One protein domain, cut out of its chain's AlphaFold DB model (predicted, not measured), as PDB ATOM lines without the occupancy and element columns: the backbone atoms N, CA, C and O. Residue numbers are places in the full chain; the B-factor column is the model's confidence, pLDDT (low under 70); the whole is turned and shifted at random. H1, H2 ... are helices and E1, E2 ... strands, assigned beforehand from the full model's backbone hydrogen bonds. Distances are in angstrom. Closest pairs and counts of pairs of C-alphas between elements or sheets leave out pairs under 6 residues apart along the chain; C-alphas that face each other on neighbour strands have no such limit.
ATOM      1  N   VAL A  10     -22.733  37.103  44.741       88.69
ATOM      2  CA  VAL A  10     -22.176  38.318  45.346       88.69
ATOM      3  C   VAL A  10     -22.275  38.187  46.858       88.69
ATOM      4  O   VAL A  10     -23.365  37.983  47.388       88.69
ATOM      5  N   GLN A  11     -21.143  38.268  47.552       85.75
ATOM      6  CA  GLN A  11     -21.065  38.091  49.001       85.75
ATOM      7  C   GLN A  11     -20.273  39.248  49.621       85.75
ATOM      8  O   GLN A  11     -19.185  39.557  49.132       85.75
ATOM      9  N   PRO A  12     -20.776  39.912  50.675       83.00
ATOM     10  CA  PRO A  12     -19.972  40.872  51.415       83.00
ATOM     11  C   PRO A  12     -18.834  40.142  52.142       83.00
ATOM     12  O   PRO A  12     -19.061  39.128  52.796       83.00
ATOM     13  N   ILE A  13     -17.616  40.671  52.043       79.00
ATOM     14  CA  ILE A  13     -16.478  40.261  52.864       79.00
ATOM     15  C   ILE A  13     -16.339  41.292  53.991       79.00
ATOM     16  O   ILE A  13     -16.070  42.467  53.703       79.00
ATOM     17  N   PRO A  14     -16.498  40.889  55.264       67.75
ATOM     18  CA  PRO A  14     -16.199  41.766  56.386       67.75
ATOM     19  C   PRO A  14     -14.691  42.043  56.424       67.75
ATOM     20  O   PRO A  14     -13.881  41.147  56.657       67.75
ATOM     21  N   GLY A  15     -14.293  43.287  56.161       65.69
ATOM     22  CA  GLY A  15     -12.908  43.720  56.317       65.69
ATOM     23  C   GLY A  15     -12.519  43.840  57.792       65.69
ATOM     24  O   GLY A  15     -13.364  44.063  58.659       65.69
ATOM     25  N   LYS A  16     -11.213  43.749  58.074       57.97
ATOM     26  CA  LYS A  16     -10.652  43.821  59.439       57.97
ATOM     27  C   LYS A  16     -10.988  45.120  60.196       57.97
ATOM     28  O   LYS A  16     -10.897  45.125  61.415       57.97
ATOM     29  N   GLU A  17     -11.414  46.179  59.501       54.97
ATOM     30  CA  GLU A  17     -11.723  47.496  60.087       54.97
ATOM     31  C   GLU A  17     -13.121  48.030  59.712       54.97
ATOM     32  O   GLU A  17     -13.314  49.225  59.518       54.97
ATOM     33  N   GLY A  18     -14.112  47.149  59.532       52.41
ATOM     34  CA  GLY A  18     -15.481  47.565  59.179       52.41
ATOM     35  C   GLY A  18     -15.647  48.039  57.729       52.41
ATOM     36  O   GLY A  18     -16.739  48.435  57.326       52.41
ATOM     37  N   GLN A  19     -14.584  47.962  56.924       58.09
ATOM     38  CA  GLN A  19     -14.658  48.136  55.479       58.09
ATOM     39  C   GLN A  19     -15.336  46.919  54.845       58.09
ATOM     40  O   GLN A  19     -14.782  45.820  54.822       58.09
ATOM     41  N   SER A  20     -16.537  47.116  54.316       66.62
ATOM     42  CA  SER A  20     -17.281  46.081  53.598       66.62
ATOM     43  C   SER A  20     -16.794  46.016  52.152       66.62
ATOM     44  O   SER A  20     -17.160  46.855  51.332       66.62
ATOM     45  N   SER A  21     -15.955  45.032  51.830       80.06
ATOM     46  CA  SER A  21     -15.665  44.688  50.432       80.06
ATOM     47  C   SER A  21     -16.725  43.717  49.916       80.06
ATOM     48  O   SER A  21     -17.437  43.093  50.699       80.06
ATOM     49  N   MET A  22     -16.845  43.560  48.601       87.06
ATOM     50  CA  MET A  22     -17.722  42.552  48.001       87.06
ATOM     51  C   MET A  22     -16.892  41.568  47.188       87.06
ATOM     52  O   MET A  22     -16.048  41.970  46.388       87.06
ATOM     53  N   GLN A  23     -17.160  40.281  47.369       88.06
ATOM     54  CA  GLN A  23     -16.675  39.225  46.501       88.06
ATOM     55  C   GLN A  23     -17.730  38.913  45.452       88.06
ATOM     56  O   GLN A  23     -18.879  38.638  45.794       88.06
ATOM     57  N   VAL A  24     -17.325  38.893  44.187       91.38
ATOM     58  CA  VAL A  24     -18.148  38.375  43.094       91.38
ATOM     59  C   VAL A  24     -17.532  37.056  42.638       91.38
ATOM     60  O   VAL A  24     -16.419  37.035  42.114       91.38
ATOM     61  N   LYS A  25     -18.232  35.949  42.884       90.12
ATOM     62  CA  LYS A  25     -17.823  34.599  42.494       90.12
ATOM     63  C   LYS A  25     -18.493  34.241  41.175       90.12
ATOM     64  O   LYS A  25     -19.719  34.223  41.086       90.12
ATOM     65  N   PHE A  26     -17.673  33.944  40.179       91.06
ATOM     66  CA  PHE A  26     -18.099  33.397  38.895       91.06
ATOM     67  C   PHE A  26     -17.872  31.879  38.882       91.06
ATOM     68  O   PHE A  26     -17.062  31.385  39.672       91.06
ATOM     69  N   PRO A  27     -18.539  31.133  37.985       89.50
ATOM     70  CA  PRO A  27     -18.254  29.716  37.790       89.50
ATOM     71  C   PRO A  27     -16.772  29.463  37.500       89.50
ATOM     72  O   PRO A  27     -16.133  30.243  36.793       89.50
ATOM     73  N   GLY A  28     -16.238  28.350  38.002       86.94
ATOM     74  CA  GLY A  28     -14.863  27.906  37.752       86.94
ATOM     75  C   GLY A  28     -14.654  27.337  36.346       86.94
ATOM     76  O   GLY A  28     -14.109  26.252  36.213       86.94
ATOM     77  N   SER A  29     -15.127  28.034  35.312       87.56
ATOM     78  CA  SER A  29     -15.042  27.643  33.901       87.56
ATOM     79  C   SER A  29     -14.441  28.770  33.058       87.56
ATOM     80  O   SER A  29     -14.372  29.921  33.503       87.56
ATOM     81  N   LEU A  30     -14.046  28.479  31.812       87.88
ATOM     82  CA  LEU A  30     -13.554  29.510  30.890       87.88
ATOM     83  C   LEU A  30     -14.588  30.632  30.664       87.88
ATOM     84  O   LEU A  30     -14.225  31.807  30.623       87.88
ATOM     85  N   ASP A  31     -15.878  30.297  30.562       88.69
ATOM     86  CA  ASP A  31     -16.955  31.291  30.442       88.69
ATOM     87  C   ASP A  31     -17.053  32.182  31.690       88.69
ATOM     88  O   ASP A  31     -17.122  33.407  31.577       88.69
ATOM     89  N   GLY A  32     -16.973  31.585  32.885       90.50
ATOM     90  CA  GLY A  32     -16.948  32.329  34.142       90.50
ATOM     91  C   GLY A  32     -15.751  33.277  34.235       90.50
ATOM     92  O   GLY A  32     -15.919  34.449  34.578       90.50
ATOM     93  N   LEU A  33     -14.559  32.822  33.831       90.56
ATOM     94  CA  LEU A  33     -13.362  33.664  33.761       90.56
ATOM     95  C   LEU A  33     -13.515  34.812  32.749       90.56
ATOM     96  O   LEU A  33     -13.116  35.945  33.034       90.56
ATOM     97  N   ASN A  34     -14.114  34.557  31.585       91.44
ATOM     98  CA  ASN A  34     -14.370  35.587  30.575       91.44
ATOM     99  C   ASN A  34     -15.374  36.638  31.076       91.44
ATOM    100  O   ASN A  34     -15.163  37.836  30.878       91.44
ATOM    101  N   LYS A  35     -16.443  36.214  31.762       92.56
ATOM    102  CA  LYS A  35     -17.407  37.117  32.413       92.56
ATOM    103  C   LYS A  35     -16.732  37.977  33.486       92.56
ATOM    104  O   LYS A  35     -16.924  39.193  33.483       92.56
ATOM    105  N   ALA A  36     -15.910  37.370  34.345       92.81
ATOM    106  CA  ALA A  36     -15.143  38.080  35.368       92.81
ATOM    107  C   ALA A  36     -14.195  39.118  34.748       92.81
ATOM    108  O   ALA A  36     -14.161  40.270  35.177       92.81
ATOM    109  N   SER A  37     -13.480  38.734  33.687       93.31
ATOM    110  CA  SER A  37     -12.548  39.615  32.975       93.31
ATOM    111  C   SER A  37     -13.266  40.820  32.361       93.31
ATOM    112  O   SER A  37     -12.836  41.951  32.556       93.31
ATOM    113  N   ARG A  38     -14.420  40.609  31.715       94.38
ATOM    114  CA  ARG A  38     -15.245  41.696  31.155       94.38
ATOM    115  C   ARG A  38     -15.764  42.668  32.216       94.38
ATOM    116  O   ARG A  38     -15.872  43.862  31.943       94.38
ATOM    117  N   LEU A  39     -16.106  42.179  33.411       93.69
ATOM    118  CA  LEU A  39     -16.511  43.048  34.518       93.69
ATOM    119  C   LEU A  39     -15.346  43.944  34.961       93.69
ATOM    120  O   LEU A  39     -15.531  45.136  35.186       93.69
ATOM    121  N   VAL A  40     -14.137  43.391  35.040       94.12
ATOM    122  CA  VAL A  40     -12.931  44.151  35.395       94.12
ATOM    123  C   VAL A  40     -12.560  45.152  34.304       94.12
ATOM    124  O   VAL A  40     -12.276  46.302  34.616       94.12
ATOM    125  N   GLU A  41     -12.643  44.775  33.029       95.19
ATOM    126  CA  GLU A  41     -12.445  45.700  31.905       95.19
ATOM    127  C   GLU A  41     -13.419  46.883  31.945       95.19
ATOM    128  O   GLU A  41     -13.040  48.003  31.603       95.19
ATOM    129  N   LEU A  42     -14.667  46.665  32.377       94.50
ATOM    130  CA  LEU A  42     -15.623  47.752  32.576       94.50
ATOM    131  C   LEU A  42     -15.142  48.723  33.662       94.50
ATOM    132  O   LEU A  42     -15.120  49.927  33.414       94.50
ATOM    133  N   PHE A  43     -14.711  48.212  34.819       94.94
ATOM    134  CA  PHE A  43     -14.157  49.049  35.884       94.94
ATOM    135  C   PHE A  43     -12.910  49.807  35.421       94.94
ATOM    136  O   PHE A  43     -12.820  51.012  35.630       94.94
ATOM    137  N   GLU A  44     -11.975  49.149  34.737       94.75
ATOM    138  CA  GLU A  44     -10.766  49.794  34.210       94.75
ATOM    139  C   GLU A  44     -11.106  50.898  33.191       94.75
ATOM    140  O   GLU A  44     -10.560  51.999  33.271       94.75
ATOM    141  N   ARG A  45     -12.063  50.662  32.278       95.38
ATOM    142  CA  ARG A  45     -12.521  51.669  31.299       95.38
ATOM    143  C   ARG A  45     -13.149  52.897  31.948       95.38
ATOM    144  O   ARG A  45     -13.054  53.986  31.391       95.38
ATOM    145  N   GLU A  46     -13.791  52.727  33.097       93.31
ATOM    146  CA  GLU A  46     -14.351  53.830  33.879       93.31
ATOM    147  C   GLU A  46     -13.317  54.506  34.795       93.31
ATOM    148  O   GLU A  46     -13.641  55.479  35.470       93.31
ATOM    149  N   GLY A  47     -12.067  54.027  34.817       94.00
ATOM    150  CA  GLY A  47     -11.041  54.520  35.734       94.00
ATOM    151  C   GLY A  47     -11.261  54.068  37.180       94.00
ATOM    152  O   GLY A  47     -10.776  54.711  38.104       94.00
ATOM    153  N   HIS A  48     -11.984  52.967  37.379       94.50
ATOM    154  CA  HIS A  48     -12.338  52.379  38.672       94.50
ATOM    155  C   HIS A  48     -11.633  51.030  38.934       94.50
ATOM    156  O   HIS A  48     -12.099  50.196  39.712       94.50
ATOM    157  N   GLY A  49     -10.501  50.803  38.268       93.44
ATOM    158  CA  GLY A  49      -9.671  49.608  38.416       93.44
ATOM    159  C   GLY A  49      -8.794  49.574  39.671       93.44
ATOM    160  O   GLY A  49      -8.792  50.505  40.487       93.44
ATOM    161  N   ARG A  50      -7.958  48.531  39.800       90.38
ATOM    162  CA  ARG A  50      -7.088  48.324  40.986       90.38
ATOM    163  C   ARG A  50      -6.136  49.498  41.221       90.38
ATOM    164  O   ARG A  50      -5.938  49.925  42.355       90.38
ATOM    165  N   ALA A  51      -5.541  50.020  40.150       90.56
ATOM    166  CA  ALA A  51      -4.586  51.121  40.236       90.56
ATOM    167  C   ALA A  51      -5.250  52.431  40.683       90.56
ATOM    168  O   ALA A  51      -4.653  53.197  41.438       90.56
ATOM    169  N   ALA A  52      -6.482  52.684  40.239       91.38
ATOM    170  CA  ALA A  52      -7.252  53.842  40.675       91.38
ATOM    171  C   ALA A  52      -7.669  53.706  42.143       91.38
ATOM    172  O   ALA A  52      -7.500  54.647  42.916       91.38
ATOM    173  N   TRP A  53      -8.097  52.507  42.545       88.62
ATOM    174  CA  TRP A  53      -8.423  52.205  43.933       88.62
ATOM    175  C   TRP A  53      -7.237  52.434  44.875       88.62
ATOM    176  O   TRP A  53      -7.371  53.115  45.889       88.62
ATOM    177  N   ALA A  54      -6.042  51.974  44.495       87.06
ATOM    178  CA  ALA A  54      -4.823  52.178  45.279       87.06
ATOM    179  C   ALA A  54      -4.491  53.665  45.515       87.06
ATOM    180  O   ALA A  54      -3.940  54.010  46.558       87.06
ATOM    181  N   ARG A  55      -4.843  54.556  44.576       86.44
ATOM    182  CA  ARG A  55      -4.609  56.006  44.708       86.44
ATOM    183  C   ARG A  55      -5.556  56.678  45.697       86.44
ATOM    184  O   ARG A  55      -5.174  57.678  46.294       86.44
ATOM    185  N   ILE A  56      -6.771  56.159  45.851       82.69
ATOM    186  CA  ILE A  56      -7.804  56.773  46.699       82.69
ATOM    187  C   ILE A  56      -8.017  56.037  48.025       82.69
ATOM    188  O   ILE A  56      -8.699  56.567  48.901       82.69
ATOM    189  N   TRP A  57      -7.416  54.854  48.195       77.81
ATOM    190  CA  TRP A  57      -7.522  54.028  49.404       77.81
ATOM    191  C   TRP A  57      -7.194  54.802  50.686       77.81
ATOM    192  O   TRP A  57      -7.858  54.618  51.699       77.81
ATOM    193  N   SER A  58      -6.206  55.702  50.649       72.94
ATOM    194  CA  SER A  58      -5.818  56.523  51.806       72.94
ATOM    195  C   SER A  58      -6.862  57.573  52.200       72.94
ATOM    196  O   SER A  58      -6.890  58.001  53.350       72.94
ATOM    197  N   ILE A  59      -7.726  57.977  51.267       70.31
ATOM    198  CA  ILE A  59      -8.733  59.031  51.453       70.31
ATOM    199  C   ILE A  59     -10.097  58.417  51.800       70.31
ATOM    200  O   ILE A  59     -10.869  59.007  52.556       70.31
ATOM    201  N   ALA A  60     -10.380  57.213  51.293       67.56
ATOM    202  CA  ALA A  60     -11.646  56.502  51.469       67.56
ATOM    203  C   ALA A  60     -12.143  56.347  52.923       67.56
ATOM    204  O   ALA A  60     -13.331  56.577  53.144       67.56
ATOM    205  N   PRO A  61     -11.303  56.013  53.923       65.25
ATOM    206  CA  PRO A  61     -11.765  55.846  55.303       65.25
ATOM    207  C   PRO A  61     -11.955  57.165  56.074       65.25
ATOM    208  O   PRO A  61     -12.348  57.138  57.237       65.25
ATOM    209  N   THR A  62     -11.672  58.323  55.472       65.38
ATOM    210  CA  THR A  62     -11.767  59.626  56.152       65.38
ATOM    211  C   THR A  62     -13.139  60.278  55.959       65.38
ATOM    212  O   THR A  62     -13.840  60.009  54.983       65.38
ATOM    213  N   ALA A  63     -13.511  61.212  56.843       61.84
ATOM    214  CA  ALA A  63     -14.706  62.044  56.656       61.84
ATOM    215  C   ALA A  63     -14.665  62.855  55.340       61.84
ATOM    216  O   ALA A  63     -15.708  63.151  54.756       61.84
ATOM    217  N   GLU A  64     -13.464  63.163  54.841       64.56
ATOM    218  CA  GLU A  64     -13.243  63.817  53.546       64.56
ATOM    219  C   GLU A  64     -13.571  62.891  52.367       64.56
ATOM    220  O   GLU A  64     -14.043  63.355  51.327       64.56
ATOM    221  N   GLY A  65     -13.415  61.575  52.546       69.62
ATOM    222  CA  GLY A  65     -13.745  60.558  51.549       69.62
ATOM    223  C   GLY A  65     -15.208  60.604  51.110       69.62
ATOM    224  O   GLY A  65     -15.492  60.483  49.921       69.62
ATOM    225  N   ALA A  66     -16.138  60.889  52.027       73.56
ATOM    226  CA  ALA A  66     -17.558  61.002  51.694       73.56
ATOM    227  C   ALA A  66     -17.854  62.165  50.726       73.56
ATOM    228  O   ALA A  66     -18.800  62.089  49.944       73.56
ATOM    229  N   ASN A  67     -17.061  63.238  50.764       80.31
ATOM    230  CA  ASN A  67     -17.238  64.411  49.903       80.31
ATOM    231  C   ASN A  67     -16.399  64.337  48.618       80.31
ATOM    232  O   ASN A  67     -16.497  65.223  47.770       80.31
ATOM    233  N   ASN A  68     -15.586  63.293  48.458       84.38
ATOM    234  CA  ASN A  68     -14.755  63.112  47.282       84.38
ATOM    235  C   ASN A  68     -15.602  62.570  46.109       84.38
ATOM    236  O   ASN A  68     -16.159  61.473  46.223       84.38
ATOM    237  N   PRO A  69     -15.662  63.265  44.956       86.75
ATOM    238  CA  PRO A  69     -16.447  62.827  43.798       86.75
ATOM    239  C   PRO A  69     -15.956  61.506  43.179       86.75
ATOM    240  O   PRO A  69     -16.690  60.865  42.428       86.75
ATOM    241  N   MET A  70     -14.729  61.077  43.497       86.31
ATOM    242  CA  MET A  70     -14.199  59.768  43.105       86.31
ATOM    243  C   MET A  70     -14.772  58.615  43.939       86.31
ATOM    244  O   MET A  70     -14.671  57.467  43.522       86.31
ATOM    245  N   LEU A  71     -15.353  58.901  45.105       86.06
ATOM    246  CA  LEU A  71     -15.910  57.906  46.027       86.06
ATOM    247  C   LEU A  71     -17.430  57.995  46.117       86.06
ATOM    248  O   LEU A  71     -18.092  56.972  46.279       86.06
ATOM    249  N   VAL A  72     -17.990  59.197  45.976       88.69
ATOM    250  CA  VAL A  72     -19.429  59.437  46.066       88.69
ATOM    251  C   VAL A  72     -19.874  60.357  44.939       88.69
ATOM    252  O   VAL A  72     -19.425  61.495  44.828       88.69
ATOM    253  N   LYS A  73     -20.813  59.883  44.123       90.00
ATOM    254  CA  LYS A  73     -21.520  60.697  43.131       90.00
ATOM    255  C   LYS A  73     -22.809  61.228  43.742       90.00
ATOM    256  O   LYS A  73     -23.496  60.499  44.454       90.00
ATOM    257  N   VAL A  74     -23.127  62.484  43.451       90.25
ATOM    258  CA  VAL A  74     -24.386  63.126  43.842       90.25
ATOM    259  C   VAL A  74     -25.139  63.468  42.568       90.25
ATOM    260  O   VAL A  74     -24.574  64.108  41.682       90.25
ATOM    261  N   ASP A  75     -26.374  62.999  42.443       89.94
ATOM    262  CA  ASP A  75     -27.206  63.329  41.288       89.94
ATOM    263  C   ASP A  75     -27.871  64.711  41.423       89.94
ATOM    264  O   ASP A  75     -27.723  65.411  42.426       89.94
ATOM    265  N   GLY A  76     -28.627  65.118  40.400       88.44
ATOM    266  CA  GLY A  76     -29.337  66.402  40.398       88.44
ATOM    267  C   GLY A  76     -30.429  66.534  41.469       88.44
ATOM    268  O   GLY A  76     -30.890  67.644  41.715       88.44
ATOM    269  N   MET A  77     -30.836  65.433  42.114       91.31
ATOM    270  CA  MET A  77     -31.799  65.410  43.222       91.31
ATOM    271  C   MET A  77     -31.106  65.379  44.594       91.31
ATOM    272  O   MET A  77     -31.783  65.378  45.622       91.31
ATOM    273  N   GLY A  78     -29.771  65.359  44.631       87.69
ATOM    274  CA  GLY A  78     -28.994  65.268  45.863       87.69
ATOM    275  C   GLY A  78     -28.797  63.838  46.381       87.69
ATOM    276  O   GLY A  78     -28.261  63.668  47.479       87.69
ATOM    277  N   MET A  79     -29.195  62.800  45.632       90.62
ATOM    278  CA  MET A  79     -28.993  61.411  46.049       90.62
ATOM    279  C   MET A  79     -27.528  61.008  45.896       90.62
ATOM    280  O   MET A  79     -26.918  61.173  44.838       90.62
ATOM    281  N   ARG A  80     -26.965  60.452  46.972       89.56
ATOM    282  CA  ARG A  80     -25.564  60.024  47.046       89.56
ATOM    283  C   ARG A  80     -25.449  58.549  46.687       89.56
ATOM    284  O   ARG A  80     -26.102  57.714  47.304       89.56
ATOM    285  N   THR A  81     -24.589  58.221  45.729       89.56
ATOM    286  CA  THR A  81     -24.267  56.840  45.345       89.56
ATOM    287  C   THR A  81     -22.764  56.622  45.418       89.56
ATOM    288  O   THR A  81     -21.990  57.416  44.883       89.56
ATOM    289  N   TRP A  82     -22.348  55.542  46.077       86.81
ATOM    290  CA  TRP A  82     -20.941  55.169  46.172       86.81
ATOM    291  C   TRP A  82     -20.418  54.653  44.834       86.81
ATOM    292  O   TRP A  82     -21.073  53.861  44.155       86.81
ATOM    293  N   VAL A  83     -19.224  55.101  44.460       89.81
ATOM    294  CA  VAL A  83     -18.510  54.610  43.284       89.81
ATOM    295  C   VAL A  83     -17.859  53.281  43.640       89.81
ATOM    296  O   VAL A  83     -17.094  53.190  44.600       89.81
ATOM    297  N   LEU A  84     -18.169  52.244  42.867       90.06
ATOM    298  CA  LEU A  84     -17.566  50.930  43.039       90.06
ATOM    299  C   LEU A  84     -16.260  50.846  42.258       90.06
ATOM    300  O   LEU A  84     -16.204  51.225  41.090       90.06
ATOM    301  N   TYR A  85     -15.248  50.289  42.914       92.00
ATOM    302  CA  TYR A  85     -13.970  49.928  42.317       92.00
ATOM    303  C   TYR A  85     -13.853  48.409  42.300       92.00
ATOM    304  O   TYR A  85     -14.274  47.739  43.245       92.00
ATOM    305  N   GLY A  86     -13.289  47.859  41.228       92.19
ATOM    306  CA  GLY A  86     -13.246  46.417  41.023       92.19
ATOM    307  C   GLY A  86     -12.000  45.969  40.278       92.19
ATOM    308  O   GLY A  86     -11.456  46.688  39.446       92.19
ATOM    309  N   TYR A  87     -11.536  44.765  40.599       93.62
ATOM    310  CA  TYR A  87     -10.377  44.142  39.971       93.62
ATOM    311  C   TYR A  87     -10.483  42.617  40.039       93.62
ATOM    312  O   TYR A  87     -11.258  42.075  40.831       93.62
ATOM    313  N   LEU A  88      -9.707  41.920  39.204       92.69
ATOM    314  CA  LEU A  88      -9.643  40.461  39.249       92.69
ATOM    315  C   LEU A  88      -8.767  40.038  40.429       92.69
ATOM    316  O   LEU A  88      -7.599  40.428  40.498       92.69
ATOM    317  N   ALA A  89      -9.326  39.239  41.335       89.19
ATOM    318  CA  ALA A  89      -8.587  38.725  42.479       89.19
ATOM    319  C   ALA A  89      -7.372  37.896  42.028       89.19
ATOM    320  O   ALA A  89      -7.427  37.124  41.070       89.19
ATOM    321  N   THR A  90      -6.270  38.068  42.745       87.69
ATOM    322  CA  THR A  90      -4.997  37.378  42.545       87.69
ATOM    323  C   THR A  90      -4.711  36.449  43.720       87.69
ATOM    324  O   THR A  90      -5.389  36.501  44.744       87.69
ATOM    325  N   ALA A  91      -3.670  35.618  43.614       85.31
ATOM    326  CA  ALA A  91      -3.259  34.737  44.708       85.31
ATOM    327  C   ALA A  91      -2.965  35.495  46.020       85.31
ATOM    328  O   ALA A  91      -3.172  34.945  47.095       85.31
ATOM    329  N   TRP A  92      -2.552  36.764  45.941       83.62
ATOM    330  CA  TRP A  92      -2.332  37.626  47.109       83.62
ATOM    331  C   TRP A  92      -3.626  37.966  47.849       83.62
ATOM    332  O   TRP A  92      -3.628  38.160  49.059       83.62
ATOM    333  N   ASP A  93      -4.743  38.022  47.131       84.81
ATOM    334  CA  ASP A  93      -6.029  38.412  47.698       84.81
ATOM    335  C   ASP A  93      -6.711  37.226  48.409       84.81
ATOM    336  O   ASP A  93      -7.663  37.426  49.164       84.81
ATOM    337  N   LEU A  94      -6.180  35.999  48.264       83.44
ATOM    338  CA  LEU A  94      -6.582  34.846  49.080       83.44
ATOM    339  C   LEU A  94      -6.365  35.113  50.568       83.44
ATOM    340  O   LEU A  94      -7.114  34.589  51.389       83.44
ATOM    341  N   ASP A  95      -5.390  35.955  50.929       82.44
ATOM    342  CA  ASP A  95      -5.091  36.229  52.329       82.44
ATOM    343  C   ASP A  95      -6.187  36.983  53.082       82.44
ATOM    344  O   ASP A  95      -6.223  36.941  54.317       82.44
ATOM    345  N   ILE A  96      -7.092  37.613  52.335       79.38
ATOM    346  CA  ILE A  96      -8.236  38.377  52.835       79.38
ATOM    347  C   ILE A  96      -9.382  37.446  53.258       79.38
ATOM    348  O   ILE A  96     -10.206  37.827  54.086       79.38
ATOM    349  N   LEU A  97      -9.435  36.228  52.712       77.88
ATOM    350  CA  LEU A  97     -10.493  35.262  53.003       77.88
ATOM    351  C   LEU A  97     -10.345  34.654  54.409       77.88
ATOM    352  O   LEU A  97      -9.265  34.670  55.003       77.88
ATOM    353  N   ASP A  98     -11.429  34.094  54.943       80.31
ATOM    354  CA  ASP A  98     -11.383  33.317  56.184       80.31
ATOM    355  C   ASP A  98     -10.663  31.968  55.993       80.31
ATOM    356  O   ASP A  98     -10.421  31.508  54.874       80.31
ATOM    357  N   ALA A  99     -10.259  31.336  57.099       80.94
ATOM    358  CA  ALA A  99      -9.464  30.107  57.059       80.94
ATOM    359  C   ALA A  99     -10.174  28.964  56.309       80.94
ATOM    360  O   ALA A  99      -9.522  28.209  55.587       80.94
ATOM    361  N   GLU A 100     -11.498  28.870  56.443       82.62
ATOM    362  CA  GLU A 100     -12.323  27.878  55.754       82.62
ATOM    363  C   GLU A 100     -12.333  28.111  54.236       82.62
ATOM    364  O   GLU A 100     -12.045  27.199  53.459       82.62
ATOM    365  N   SER A 101     -12.583  29.344  53.791       80.81
ATOM    366  CA  SER A 101     -12.567  29.695  52.369       80.81
ATOM    367  C   SER A 101     -11.181  29.518  51.755       80.81
ATOM    368  O   SER A 101     -11.085  29.086  50.608       80.81
ATOM    369  N   LYS A 102     -10.103  29.810  52.502       82.31
ATOM    370  CA  LYS A 102      -8.724  29.551  52.050       82.31
ATOM    371  C   LYS A 102      -8.460  28.060  51.860       82.31
ATOM    372  O   LYS A 102      -7.868  27.684  50.854       82.31
ATOM    373  N   GLN A 103      -8.897  27.218  52.800       84.12
ATOM    374  CA  GLN A 103      -8.708  25.767  52.720       84.12
ATOM    375  C   GLN A 103      -9.438  25.152  51.519       84.12
ATOM    376  O   GLN A 103      -8.947  24.193  50.928       84.12
ATOM    377  N   ASN A 104     -10.573  25.736  51.132       82.25
ATOM    378  CA  ASN A 104     -11.390  25.280  50.010       82.25
ATOM    379  C   ASN A 104     -11.054  25.972  48.672       82.25
ATOM    380  O   ASN A 104     -11.736  25.743  47.673       82.25
ATOM    381  N   ALA A 105     -10.021  26.821  48.624       82.75
ATOM    382  CA  ALA A 105      -9.602  27.508  47.407       82.75
ATOM    383  C   ALA A 105      -8.519  26.716  46.658       82.75
ATOM    384  O   ALA A 105      -7.559  26.227  47.244       82.75
TER     385      ALA A 105
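What this domain is: This is residues 10 to 105 of the 116 residues of the protein "XS domain-containing protein" of Arundo donax (UniProt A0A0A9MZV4). A two-stranded hairpin, E1 and E2, lies near the middle with the long helix H1 along one side; a smaller hairpin, E3 and E4, lies toward one end of the longest axis and the short helices H3 and H4 toward the other. The extended link 83 to 90 runs through the middle from E4 to H3, and H2 follows H1 after a turn. The printed part has 96 residues, of which 51 are in named elements, four helices and four strands in the order E1 E2 H1 H2 E3 E4 H3 H4 along the chain; the class is mixed, helices and strands, and both two-stranded sheets, E1 - E2 and E3 - E4, are antiparallel. The whole is only just loose, close to compact, with a radius of gyration of the C-alphas of 15.1 A and spans of 43 by 29 by 23 A.

How they stand to each other: Start at the hairpin of E1, residues 10 to 14, and E2, residues 20 to 25: N 11 and O 23 are 2.9 A apart, within hydrogen-bond range. E2 and H1, residues 30 to 45, are near each other, with 5 pairs of C-alphas within 10 A. H1 and H2, residues 50 to 56, are close but not clearly touching; their closest C-alphas, of Glu 44 and Arg 50, are 7.8 A apart. They run the same way at a tilt of 36 degrees, only just steep. Look next at the hairpin of E3, residues 72 to 74, and E4, residues 80 to 82, where N 73 and O 81 are 2.8 A apart, within hydrogen-bond range; E2 and E3 are apart. H3, residues 91 to 96, and H4, residues 99 to 103, are close but not clearly touching, the closest C-alphas, of Leu 94 and Lys 102, 6.4 A apart. Every O i to N i+4 pair is within hydrogen-bond range in H1, H2 and H4; H3 has 0 of 2, but 3 of 3 O i to N i+3 pairs.

Where its parts are: Find C-alpha 10 at (-22.176, 38.318, 45.346), where E1 begins its 13.0 A; E2 measures 16.0 A. From C-alpha 30 at (-13.554, 29.510, 30.890), H1 runs 22.2 A. H4 ends at C-alpha 103, (-8.708, 25.767, 52.720).

The domain as a whole: The C-alphas of Gly 76 and Gln 103, the two farthest apart, are 47.2 A apart. The printed part has no cut; the link from H2 to E3 is long, with 15 residues. Look for pLDDT under 70 at residues 14 to 20 and 60 to 65.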